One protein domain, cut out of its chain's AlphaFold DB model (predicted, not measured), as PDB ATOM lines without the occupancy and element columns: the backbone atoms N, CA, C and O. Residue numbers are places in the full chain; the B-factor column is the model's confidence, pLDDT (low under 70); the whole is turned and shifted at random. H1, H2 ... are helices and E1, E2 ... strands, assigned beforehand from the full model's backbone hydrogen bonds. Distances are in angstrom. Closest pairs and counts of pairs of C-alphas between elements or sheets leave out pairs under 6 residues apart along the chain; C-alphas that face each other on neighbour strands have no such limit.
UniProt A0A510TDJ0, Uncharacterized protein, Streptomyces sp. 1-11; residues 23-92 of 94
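Overview. This is residues 23 to 92 of the 94 residues of an uncharacterized protein of Streptomyces sp. 1-11 (UniProt A0A510TDJ0). A small antiparallel sheet of three strands, E1, E2 and E3, has the helix H2 packed close beside its edge strand E3 and the short helix H1 over E2. H3 makes one end of the domain, off the sheet and near H1 and H2, while the link from E2 to E3 lies at the opposite end. The printed part has 70 residues, with three named helices and three named strands in the order E1 H1 H2 H3 E2 E3, and the sheet's order is E1 - E2 - E3. The class is mixed, helices and strands; the whole is compact, with a radius of gyration of the C-alphas of 11.8 A and spans of 34 by 24 by 18 A.

Along the chain. Find C-alpha 28 at (55.944, 17.356, -42.199); from there the strand E1 runs through residues 28 to 33, 14.3 A from first to last C-alpha. Next comes the helix H1, residues 35 to 39, 5.9 A long. Look then at C-alpha 42 at (45.184, 26.592, -31.407), where the longest helix, H2, begins; it holds residues 42 to 54 and measures 18.5 A. Helix H3 follows as residues 60 to 68, 12.1 A. Strand E2 takes residues 76 to 80, 13.3 A, and strand E3 takes residues 87 to 91, 13.6 A, ending at C-alpha 91 at (43.947, 26.501, -46.103).

Arrangement. Begin at E1, an edge strand, antiparallel to E2 at 149 degrees; there N 28 and O 80 are within hydrogen-bond range at 2.8 A, and N 33 and O 76 at 2.7 A. E2 and E3 form a hairpin, antiparallel at 156 degrees, with N 77 and O 90 at 2.7 A. H1 is on the sheet at a height of 8.3 A and only just over E2, with 3 of its 5 C-alphas falling on that strand. H1 and H2 only just touch, with 3 pairs of C-alphas within 8 A, and only at the corner; H2 does so with residues 44 to 45 alone, and the closest C-alphas are those of Leu 38 and Leu 45, 6.0 A apart. H2 is on the sheet but at the sheet's level, at a height of 2.8 A; its closest C-alpha pair with E3 is Ala 44 and Leu 88, 4.2 A. H3 is not on the sheet. H3 is close to H2 but not clearly touching it, at a steep tilt of 48 degrees, opposite ways, with the C-alphas of Arg 49 and Leu 63 closest at 7.5 A. H3 is also close to H1 but not clearly touching it, the closest C-alphas being those of Tyr 35 and Asn 68, 5.7 A apart. In H1, H2 and H3 every O i to N i+4 pair is within hydrogen-bond range.

Size, cuts and confidence. The two C-alphas farthest apart are those of Asn 61 and Ala 83, 33.9 A. The printed part has no cut and no long link. Mean pLDDT of the printed part is 86.0; look at residues 56 and 73 for the two values under 70.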
ATOM      1  N   CYS A  23      61.118  26.633 -38.283       87.69
ATOM      2  CA  CYS A  23      62.485  26.393 -37.793       87.69
ATOM      3  C   CYS A  23      63.525  26.175 -38.915       87.69
ATOM      4  O   CYS A  23      64.484  25.436 -38.723       87.69
ATOM      5  N   GLN A  24      63.352  26.846 -40.063       83.00
ATOM      6  CA  GLN A  24      64.223  26.729 -41.243       83.00
ATOM      7  C   GLN A  24      64.195  25.349 -41.932       83.00
ATOM      8  O   GLN A  24      65.057  25.083 -42.765       83.00
ATOM      9  N   ASP A  25      63.209  24.502 -41.618       85.94
ATOM     10  CA  ASP A  25      63.006  23.188 -42.233       85.94
ATOM     11  C   ASP A  25      61.560  23.024 -42.727       85.94
ATOM     12  O   ASP A  25      60.644  23.715 -42.264       85.94
ATOM     13  N   ALA A  26      61.348  22.120 -43.682       84.50
ATOM     14  CA  ALA A  26      60.012  21.821 -44.180       84.50
ATOM     15  C   ALA A  26      59.180  21.135 -43.087       84.50
ATOM     16  O   ALA A  26      59.588  20.136 -42.493       84.50
ATOM     17  N   ALA A  27      57.983  21.654 -42.827       89.88
ATOM     18  CA  ALA A  27      57.061  21.000 -41.918       89.88
ATOM     19  C   ALA A  27      56.541  19.699 -42.552       89.88
ATOM     20  O   ALA A  27      56.216  19.638 -43.738       89.88
ATOM     21  N   ALA A  28      56.458  18.639 -41.751       90.06
ATOM     22  CA  ALA A  28      55.944  17.356 -42.199       90.06
ATOM     23  C   ALA A  28      54.422  17.430 -42.335       90.06
ATOM     24  O   ALA A  28      53.735  17.800 -41.385       90.06
ATOM     25  N   PHE A  29      53.894  17.038 -43.492       89.12
ATOM     26  CA  PHE A  29      52.454  16.921 -43.691       89.12
ATOM     27  C   PHE A  29      51.869  15.857 -42.752       89.12
ATOM     28  O   PHE A  29      52.354  14.725 -42.698       89.12
ATOM     29  N   VAL A  30      50.842  16.238 -41.996       90.56
ATOM     30  CA  VAL A  30      50.124  15.353 -41.069       90.56
ATOM     31  C   VAL A  30      48.874  14.799 -41.739       90.56
ATOM     32  O   VAL A  30      48.610  13.601 -41.639       90.56
ATOM     33  N   GLY A  31      48.115  15.660 -42.417       89.12
ATOM     34  CA  GLY A  31      46.859  15.286 -43.049       89.12
ATOM     35  C   GLY A  31      45.946  16.476 -43.304       89.12
ATOM     36  O   GLY A  31      46.213  17.602 -42.888       89.12
ATOM     37  N   GLU A  32      44.840  16.194 -43.973       89.69
ATOM     38  CA  GLU A  32      43.721  17.115 -44.135       89.69
ATOM     39  C   GLU A  32      42.888  17.186 -42.847       89.69
ATOM     40  O   GLU A  32      42.601  16.163 -42.218       89.69
ATOM     41  N   VAL A  33      42.495  18.394 -42.448       90.31
ATOM     42  CA  VAL A  33      41.717  18.669 -41.239       90.31
ATOM     43  C   VAL A  33      40.587  19.654 -41.533       90.31
ATOM     44  O   VAL A  33      40.749  20.641 -42.249       90.31
ATOM     45  N   GLY A  34      39.418  19.386 -40.951       90.31
ATOM     46  CA  GLY A  34      38.338  20.368 -40.858       90.31
ATOM     47  C   GLY A  34      38.528  21.299 -39.659       90.31
ATOM     48  O   GLY A  34      39.474  21.146 -38.877       90.31
ATOM     49  N   TYR A  35      37.575  22.208 -39.453       88.25
ATOM     50  CA  TYR A  35      37.627  23.189 -38.367       88.25
ATOM     51  C   TYR A  35      37.833  22.546 -36.993       88.25
ATOM     52  O   TYR A  35      38.685  22.981 -36.229       88.25
ATOM     53  N   ALA A  36      37.104  21.469 -36.685       86.50
ATOM     54  CA  ALA A  36      37.197  20.797 -35.389       86.50
ATOM     55  C   ALA A  36      38.595  20.210 -35.115       86.50
ATOM     56  O   ALA A  36      39.077  20.260 -33.984       86.50
ATOM     57  N   GLY A  37      39.255  19.678 -36.149       87.31
ATOM     58  CA  GLY A  37      40.624  19.171 -36.044       87.31
ATOM     59  C   GLY A  37      41.628  20.306 -35.869       87.31
ATOM     60  O   GLY A  37      42.535  20.209 -35.048       87.31
ATOM     61  N   LEU A  38      41.420  21.415 -36.575       87.81
ATOM     62  CA  LEU A  38      42.262  22.597 -36.451       87.81
ATOM     63  C   LEU A  38      42.082  23.312 -35.100       87.81
ATOM     64  O   LEU A  38      43.058  23.753 -34.502       87.81
ATOM     65  N   ALA A  39      40.862  23.359 -34.563       87.12
ATOM     66  CA  ALA A  39      40.551  23.928 -33.252       87.12
ATOM     67  C   ALA A  39      41.211  23.158 -32.092       87.12
ATOM     68  O   ALA A  39      41.446  23.733 -31.029       87.12
ATOM     69  N   ALA A  40      41.559  21.882 -32.293       89.44
ATOM     70  CA  ALA A  40      42.375  21.118 -31.347       89.44
ATOM     71  C   ALA A  40      43.850  21.577 -31.316       89.44
ATOM     72  O   ALA A  40      44.570  21.262 -30.369       89.44
ATOM     73  N   HIS A  41      44.286  22.346 -32.320       90.12
ATOM     74  CA  HIS A  41      45.629  22.902 -32.465       90.12
ATOM     75  C   HIS A  41      45.568  24.438 -32.549       90.12
ATOM     76  O   HIS A  41      45.716  25.012 -33.631       90.12
ATOM     77  N   PRO A  42      45.374  25.139 -31.414       88.06
ATOM     78  CA  PRO A  42      45.184  26.592 -31.407       88.06
ATOM     79  C   PRO A  42      46.382  27.363 -31.981       88.06
ATOM     80  O   PRO A  42      46.191  28.411 -32.584       88.06
ATOM     81  N   GLU A  43      47.599  26.828 -31.849       88.12
ATOM     82  CA  GLU A  43      48.818  27.379 -32.460       88.12
ATOM     83  C   GLU A  43      48.763  27.391 -33.997       88.12
ATOM     84  O   GLU A  43      49.124  28.383 -34.626       88.12
ATOM     85  N   ALA A  44      48.250  26.317 -34.600       90.44
ATOM     86  CA  ALA A  44      48.124  26.189 -36.044       90.44
ATOM     87  C   ALA A  44      46.999  27.084 -36.575       90.44
ATOM     88  O   ALA A  44      47.134  27.684 -37.638       90.44
ATOM     89  N   LEU A  45      45.907  27.194 -35.810       89.69
ATOM     90  CA  LEU A  45      44.775  28.062 -36.122       89.69
ATOM     91  C   LEU A  45      45.159  29.549 -36.066       89.69
ATOM     92  O   LEU A  45      44.776  30.308 -36.949       89.69
ATOM     93  N   ASP A  46      45.901  29.970 -35.038       88.94
ATOM     94  CA  ASP A  46      46.371  31.355 -34.910       88.94
ATOM     95  C   ASP A  46      47.345  31.727 -36.031       88.94
ATOM     96  O   ASP A  46      47.189  32.779 -36.653       88.94
ATOM     97  N   GLN A  47      48.277  30.823 -36.362       88.44
ATOM     98  CA  GLN A  47      49.179  30.999 -37.498       88.44
ATOM     99  C   GLN A  47      48.385  31.160 -38.799       88.44
ATOM    100  O   GLN A  47      48.548  32.174 -39.472       88.44
ATOM    101  N   LEU A  48      47.460  30.239 -39.093       87.75
ATOM    102  CA  LEU A  48      46.629  30.309 -40.297       87.75
ATOM    103  C   LEU A  48      45.868  31.640 -40.391       87.75
ATOM    104  O   LEU A  48      45.837  32.266 -41.444       87.75
ATOM    105  N   ARG A  49      45.283  32.116 -39.284       87.81
ATOM    106  CA  ARG A  49      44.614  33.427 -39.250       87.81
ATOM    107  C   ARG A  49      45.575  34.574 -39.549       87.81
ATOM    108  O   ARG A  49      45.186  35.529 -40.219       87.81
ATOM    109  N   ALA A  50      46.796  34.521 -39.021       86.69
ATOM    110  CA  ALA A  50      47.809  35.537 -39.275       86.69
ATOM    111  C   ALA A  50      48.235  35.551 -40.751       86.69
ATOM    112  O   ALA A  50      48.339  36.632 -41.330       86.69
ATOM    113  N   ASP A  51      48.415  34.378 -41.358       84.44
ATOM    114  CA  ASP A  51      48.790  34.225 -42.766       84.44
ATOM    115  C   ASP A  51      47.688  34.738 -43.702       84.44
ATOM    116  O   ASP A  51      47.926  35.644 -44.501       84.44
ATOM    117  N   MET A  52      46.437  34.318 -43.486       84.25
ATOM    118  CA  MET A  52      45.295  34.793 -44.278       84.25
ATOM    119  C   MET A  52      45.111  36.317 -44.174       84.25
ATOM    120  O   MET A  52      44.814  36.989 -45.166       84.25
ATOM    121  N   ARG A  53      45.351  36.903 -42.989       82.75
ATOM    122  CA  ARG A  53      45.360  38.368 -42.815       82.75
ATOM    123  C   ARG A  53      46.450  39.049 -43.648       82.75
ATOM    124  O   ARG A  53      46.219  40.162 -44.118       82.75
ATOM    125  N   MET A  54      47.610  38.417 -43.844       79.00
ATOM    126  CA  MET A  54      48.656  38.935 -44.737       79.00
ATOM    127  C   MET A  54      48.278  38.802 -46.218       79.00
ATOM    128  O   MET A  54      48.646  39.664 -47.014       79.00
ATOM    129  N   GLU A  55      47.488  37.791 -46.580       72.25
ATOM    130  CA  GLU A  55      46.991  37.552 -47.943       72.25
ATOM    131  C   GLU A  55      45.779  38.416 -48.338       72.25
ATOM    132  O   GLU A  55      45.139  38.190 -49.362       72.25
ATOM    133  N   SER A  56      45.509  39.493 -47.596       67.94
ATOM    134  CA  SER A  56      44.419  40.460 -47.820       67.94
ATOM    135  C   SER A  56      43.042  40.076 -47.265       67.94
ATOM    136  O   SER A  56      42.082  40.822 -47.494       67.94
ATOM    137  N   TRP A  57      42.927  39.005 -46.469       73.62
ATOM    138  CA  TRP A  57      41.713  38.710 -45.696       73.62
ATOM    139  C   TRP A  57      41.653  39.579 -44.439       73.62
ATOM    140  O   TRP A  57      41.931  39.149 -43.321       73.62
ATOM    141  N   HIS A  58      41.304  40.848 -44.634       72.38
ATOM    142  CA  HIS A  58      41.178  41.812 -43.540       72.38
ATOM    143  C   HIS A  58      39.822  41.736 -42.822       72.38
ATOM    144  O   HIS A  58      39.678  42.300 -41.737       72.38
ATOM    145  N   ASP A  59      38.828  41.070 -43.419       83.19
ATOM    146  CA  ASP A  59      37.510  40.906 -42.814       83.19
ATOM    147  C   ASP A  59      37.483  39.668 -41.908       83.19
ATOM    148  O   ASP A  59      37.472  38.524 -42.365       83.19
ATOM    149  N   GLU A  60      37.492  39.911 -40.597       80.94
ATOM    150  CA  GLU A  60      37.512  38.850 -39.586       80.94
ATOM    151  C   GLU A  60      36.249  37.980 -39.631       80.94
ATOM    152  O   GLU A  60      36.330  36.777 -39.393       80.94
ATOM    153  N   ASN A  61      35.092  38.544 -40.001       83.62
ATOM    154  CA  ASN A  61      33.870  37.754 -40.131       83.62
ATOM    155  C   ASN A  61      33.955  36.798 -41.320       83.62
ATOM    156  O   ASN A  61      33.560  35.643 -41.181       83.62
ATOM    157  N   GLN A  62      34.470  37.241 -42.473       83.50
ATOM    158  CA  GLN A  62      34.677  36.349 -43.618       83.50
ATOM    159  C   GLN A  62      35.698  35.254 -43.311       83.50
ATOM    160  O   GLN A  62      35.462  34.099 -43.663       83.50
ATOM    161  N   LEU A  63      36.781  35.599 -42.612       84.50
ATOM    162  CA  LEU A  63      37.792  34.642 -42.171       84.50
ATOM    163  C   LEU A  63      37.186  33.573 -41.255       84.50
ATOM    164  O   LEU A  63      37.287  32.386 -41.544       84.50
ATOM    165  N   GLU A  64      36.501  33.971 -40.182       85.62
ATOM    166  CA  GLU A  64      35.879  33.010 -39.267       85.62
ATOM    167  C   GLU A  64      34.783  32.192 -39.960       85.62
ATOM    168  O   GLU A  64      34.634  31.002 -39.682       85.62
ATOM    169  N   HIS A  65      34.030  32.787 -40.890       86.38
ATOM    170  CA  HIS A  65      33.035  32.056 -41.669       86.38
ATOM    171  C   HIS A  65      33.690  30.976 -42.533       86.38
ATOM    172  O   HIS A  65      33.234  29.835 -42.515       86.38
ATOM    173  N   PHE A  66      34.779  31.306 -43.232       86.69
ATOM    174  CA  PHE A  66      35.558  30.349 -44.014       86.69
ATOM    175  C   PHE A  66      36.129  29.234 -43.135       86.69
ATOM    176  O   PHE A  66      35.943  28.058 -43.440       86.69
ATOM    177  N   LEU A  67      36.743  29.587 -42.000       86.81
ATOM    178  CA  LEU A  67      37.307  28.611 -41.070       86.81
ATOM    179  C   LEU A  67      36.239  27.640 -40.564       86.81
ATOM    180  O   LEU A  67      36.484  26.440 -40.548       86.81
ATOM    181  N   ASN A  68      35.046  28.125 -40.215       87.12
ATOM    182  CA  ASN A  68      33.940  27.263 -39.787       87.12
ATOM    183  C   ASN A  68      33.419  26.338 -40.903       87.12
ATOM    184  O   ASN A  68      32.882  25.282 -40.588       87.12
ATOM    185  N   HIS A  69      33.602  26.694 -42.179       86.50
ATOM    186  CA  HIS A  69      33.238  25.852 -43.326       86.50
ATOM    187  C   HIS A  69      34.331  24.838 -43.718       86.50
ATOM    188  O   HIS A  69      34.145  24.052 -44.656       86.50
ATOM    189  N   LEU A  70      35.465  24.809 -43.003       86.06
ATOM    190  CA  LEU A  70      36.499  23.795 -43.207       86.06
ATOM    191  C   LEU A  70      35.966  22.402 -42.834       86.06
ATOM    192  O   LEU A  70      35.676  22.119 -41.670       86.06
ATOM    193  N   GLY A  71      35.905  21.509 -43.819       76.69
ATOM    194  CA  GLY A  71      35.351  20.156 -43.736       76.69
ATOM    195  C   GLY A  71      34.025  19.972 -44.484       76.69
ATOM    196  O   GLY A  71      33.617  18.831 -44.684       76.69
ATOM    197  N   GLU A  72      33.375  21.055 -44.927       78.25
ATOM    198  CA  GLU A  72      32.076  21.010 -45.632       78.25
ATOM    199  C   GLU A  72      32.145  21.506 -47.090       78.25
ATOM    200  O   GLU A  72      31.184  21.369 -47.845       78.25
ATOM    201  N   GLY A  73      33.290  22.043 -47.513       69.88
ATOM    202  CA  GLY A  73      33.502  22.559 -48.872       69.88
ATOM    203  C   GLY A  73      34.903  23.121 -49.123       69.88
ATOM    204  O   GLY A  73      35.343  23.158 -50.268       69.88
ATOM    205  N   ALA A  74      35.617  23.486 -48.058       78.06
ATOM    206  CA  ALA A  74      37.048  23.774 -48.058       78.06
ATOM    207  C   ALA A  74      37.756  22.837 -47.068       78.06
ATOM    208  O   ALA A  74      37.132  22.375 -46.114       78.06
ATOM    209  N   THR A  75      39.042  22.563 -47.263       83.19
ATOM    210  CA  THR A  75      39.820  21.687 -46.374       83.19
ATOM    211  C   THR A  75      41.121  22.375 -45.996       83.19
ATOM    212  O   THR A  75      41.802  22.922 -46.859       83.19
ATOM    213  N   ALA A  76      41.479  22.338 -44.712       88.25
ATOM    214  CA  ALA A  76      42.780  22.806 -44.261       88.25
ATOM    215  C   ALA A  76      43.764  21.637 -44.232       88.25
ATOM    216  O   ALA A  76      43.405  20.491 -43.975       88.25
ATOM    217  N   MET A  77      45.029  21.923 -44.471       90.44
ATOM    218  CA  MET A  77      46.132  20.982 -44.386       90.44
ATOM    219  C   MET A  77      46.902  21.254 -43.100       90.44
ATOM    220  O   MET A  77      47.352  22.376 -42.867       90.44
ATOM    221  N   LEU A  78      47.060  20.229 -42.267       91.62
ATOM    222  CA  LEU A  78      47.843  20.286 -41.041       91.62
ATOM    223  C   LEU A  78      49.259  19.783 -41.307       91.62
ATOM    224  O   LEU A  78      49.475  18.711 -41.881       91.62
ATOM    225  N   PHE A  79      50.226  20.534 -40.809       92.50
ATOM    226  CA  PHE A  79      51.639  20.219 -40.844       92.50
ATOM    227  C   PHE A  79      52.205  20.235 -39.428       92.50
ATOM    228  O   PHE A  79      51.685  20.897 -38.531       92.50
ATOM    229  N   ARG A  80      53.303  19.513 -39.221       92.31
ATOM    230  CA  ARG A  80      54.033  19.478 -37.960       92.31
ATOM    231  C   ARG A  80      55.507  19.729 -38.212       92.31
ATOM    232  O   ARG A  80      56.144  19.006 -38.975       92.31
ATOM    233  N   CYS A  81      56.067  20.724 -37.539       92.25
ATOM    234  CA  CYS A  81      57.493  20.986 -37.570       92.25
ATOM    235  C   CYS A  81      58.263  19.766 -37.043       92.25
ATOM    236  O   CYS A  81      58.014  19.276 -35.940       92.25
ATOM    237  N   THR A  82      59.219  19.291 -37.833       88.62
ATOM    238  CA  THR A  82      60.101  18.158 -37.518       88.62
ATOM    239  C   THR A  82      61.120  18.499 -36.428       88.62
ATOM    240  O   THR A  82      61.571  17.602 -35.719       88.62
ATOM    241  N   ALA A  83      61.452  19.784 -36.262       91.69
ATOM    242  CA  ALA A  83      62.445  20.255 -35.301       91.69
ATOM    243  C   ALA A  83      61.868  20.495 -33.895       91.69
ATOM    244  O   ALA A  83      62.450  20.043 -32.911       91.69
ATOM    245  N   CYS A  84      60.738  21.204 -33.782       92.25
ATOM    246  CA  CYS A  84      60.160  21.586 -32.485       92.25
ATOM    247  C   CYS A  84      58.817  20.917 -32.158       92.25
ATOM    248  O   CYS A  84      58.356  21.019 -31.025       92.25
ATOM    249  N   GLY A  85      58.176  20.249 -33.122       88.62
ATOM    250  CA  GLY A  85      56.869  19.614 -32.936       88.62
ATOM    251  C   GLY A  85      55.663  20.556 -33.020       88.62
ATOM    252  O   GLY A  85      54.542  20.074 -32.865       88.62
ATOM    253  N   ALA A  86      55.872  21.850 -33.285       90.69
ATOM    254  CA  ALA A  86      54.785  22.812 -33.461       90.69
ATOM    255  C   ALA A  86      53.908  22.458 -34.669       90.69
ATOM    256  O   ALA A  86      54.411  21.975 -35.689       90.69
ATOM    257  N   HIS A  87      52.611  22.712 -34.560       93.06
ATOM    258  CA  HIS A  87      51.645  22.484 -35.626       93.06
ATOM    259  C   HIS A  87      51.424  23.762 -36.427       93.06
ATOM    260  O   HIS A  87      51.321  24.856 -35.881       93.06
ATOM    261  N   LEU A  88      51.330  23.607 -37.741       91.06
ATOM    262  CA  LEU A  88      51.044  24.683 -38.678       91.06
ATOM    263  C   LEU A  88      49.867  24.258 -39.541       91.06
ATOM    264  O   LEU A  88      49.718  23.071 -39.825       91.06
ATOM    265  N   ALA A  89      49.055  25.208 -39.975       91.38
ATOM    266  CA  ALA A  89      47.981  24.924 -40.905       91.38
ATOM    267  C   ALA A  89      48.037  25.858 -42.102       91.38
ATOM    268  O   ALA A  89      48.509  26.986 -41.998       91.38
ATOM    269  N   TYR A  90      47.555  25.345 -43.224       88.00
ATOM    270  CA  TYR A  90      47.362  26.083 -44.459       88.00
ATOM    271  C   TYR A  90      45.984  25.728 -45.004       88.00
ATOM    272  O   TYR A  90      45.597  24.560 -44.985       88.00
ATOM    273  N   ALA A  91      45.230  26.714 -45.461       85.94
ATOM    274  CA  ALA A  91      43.947  26.501 -46.103       85.94
ATOM    275  C   ALA A  91      43.904  27.383 -47.341       85.94
ATOM    276  O   ALA A  91      44.099  28.590 -47.240       85.94
ATOM    277  N   ASP A  92      43.657  26.767 -48.491       74.06
ATOM    278  CA  ASP A  92      43.467  27.511 -49.725       74.06
ATOM    279  C   ASP A  92      42.017  27.994 -49.808       74.06
ATOM    280  O   ASP A  92      41.072  27.219 -49.625       74.06
TER     281      ASP A  92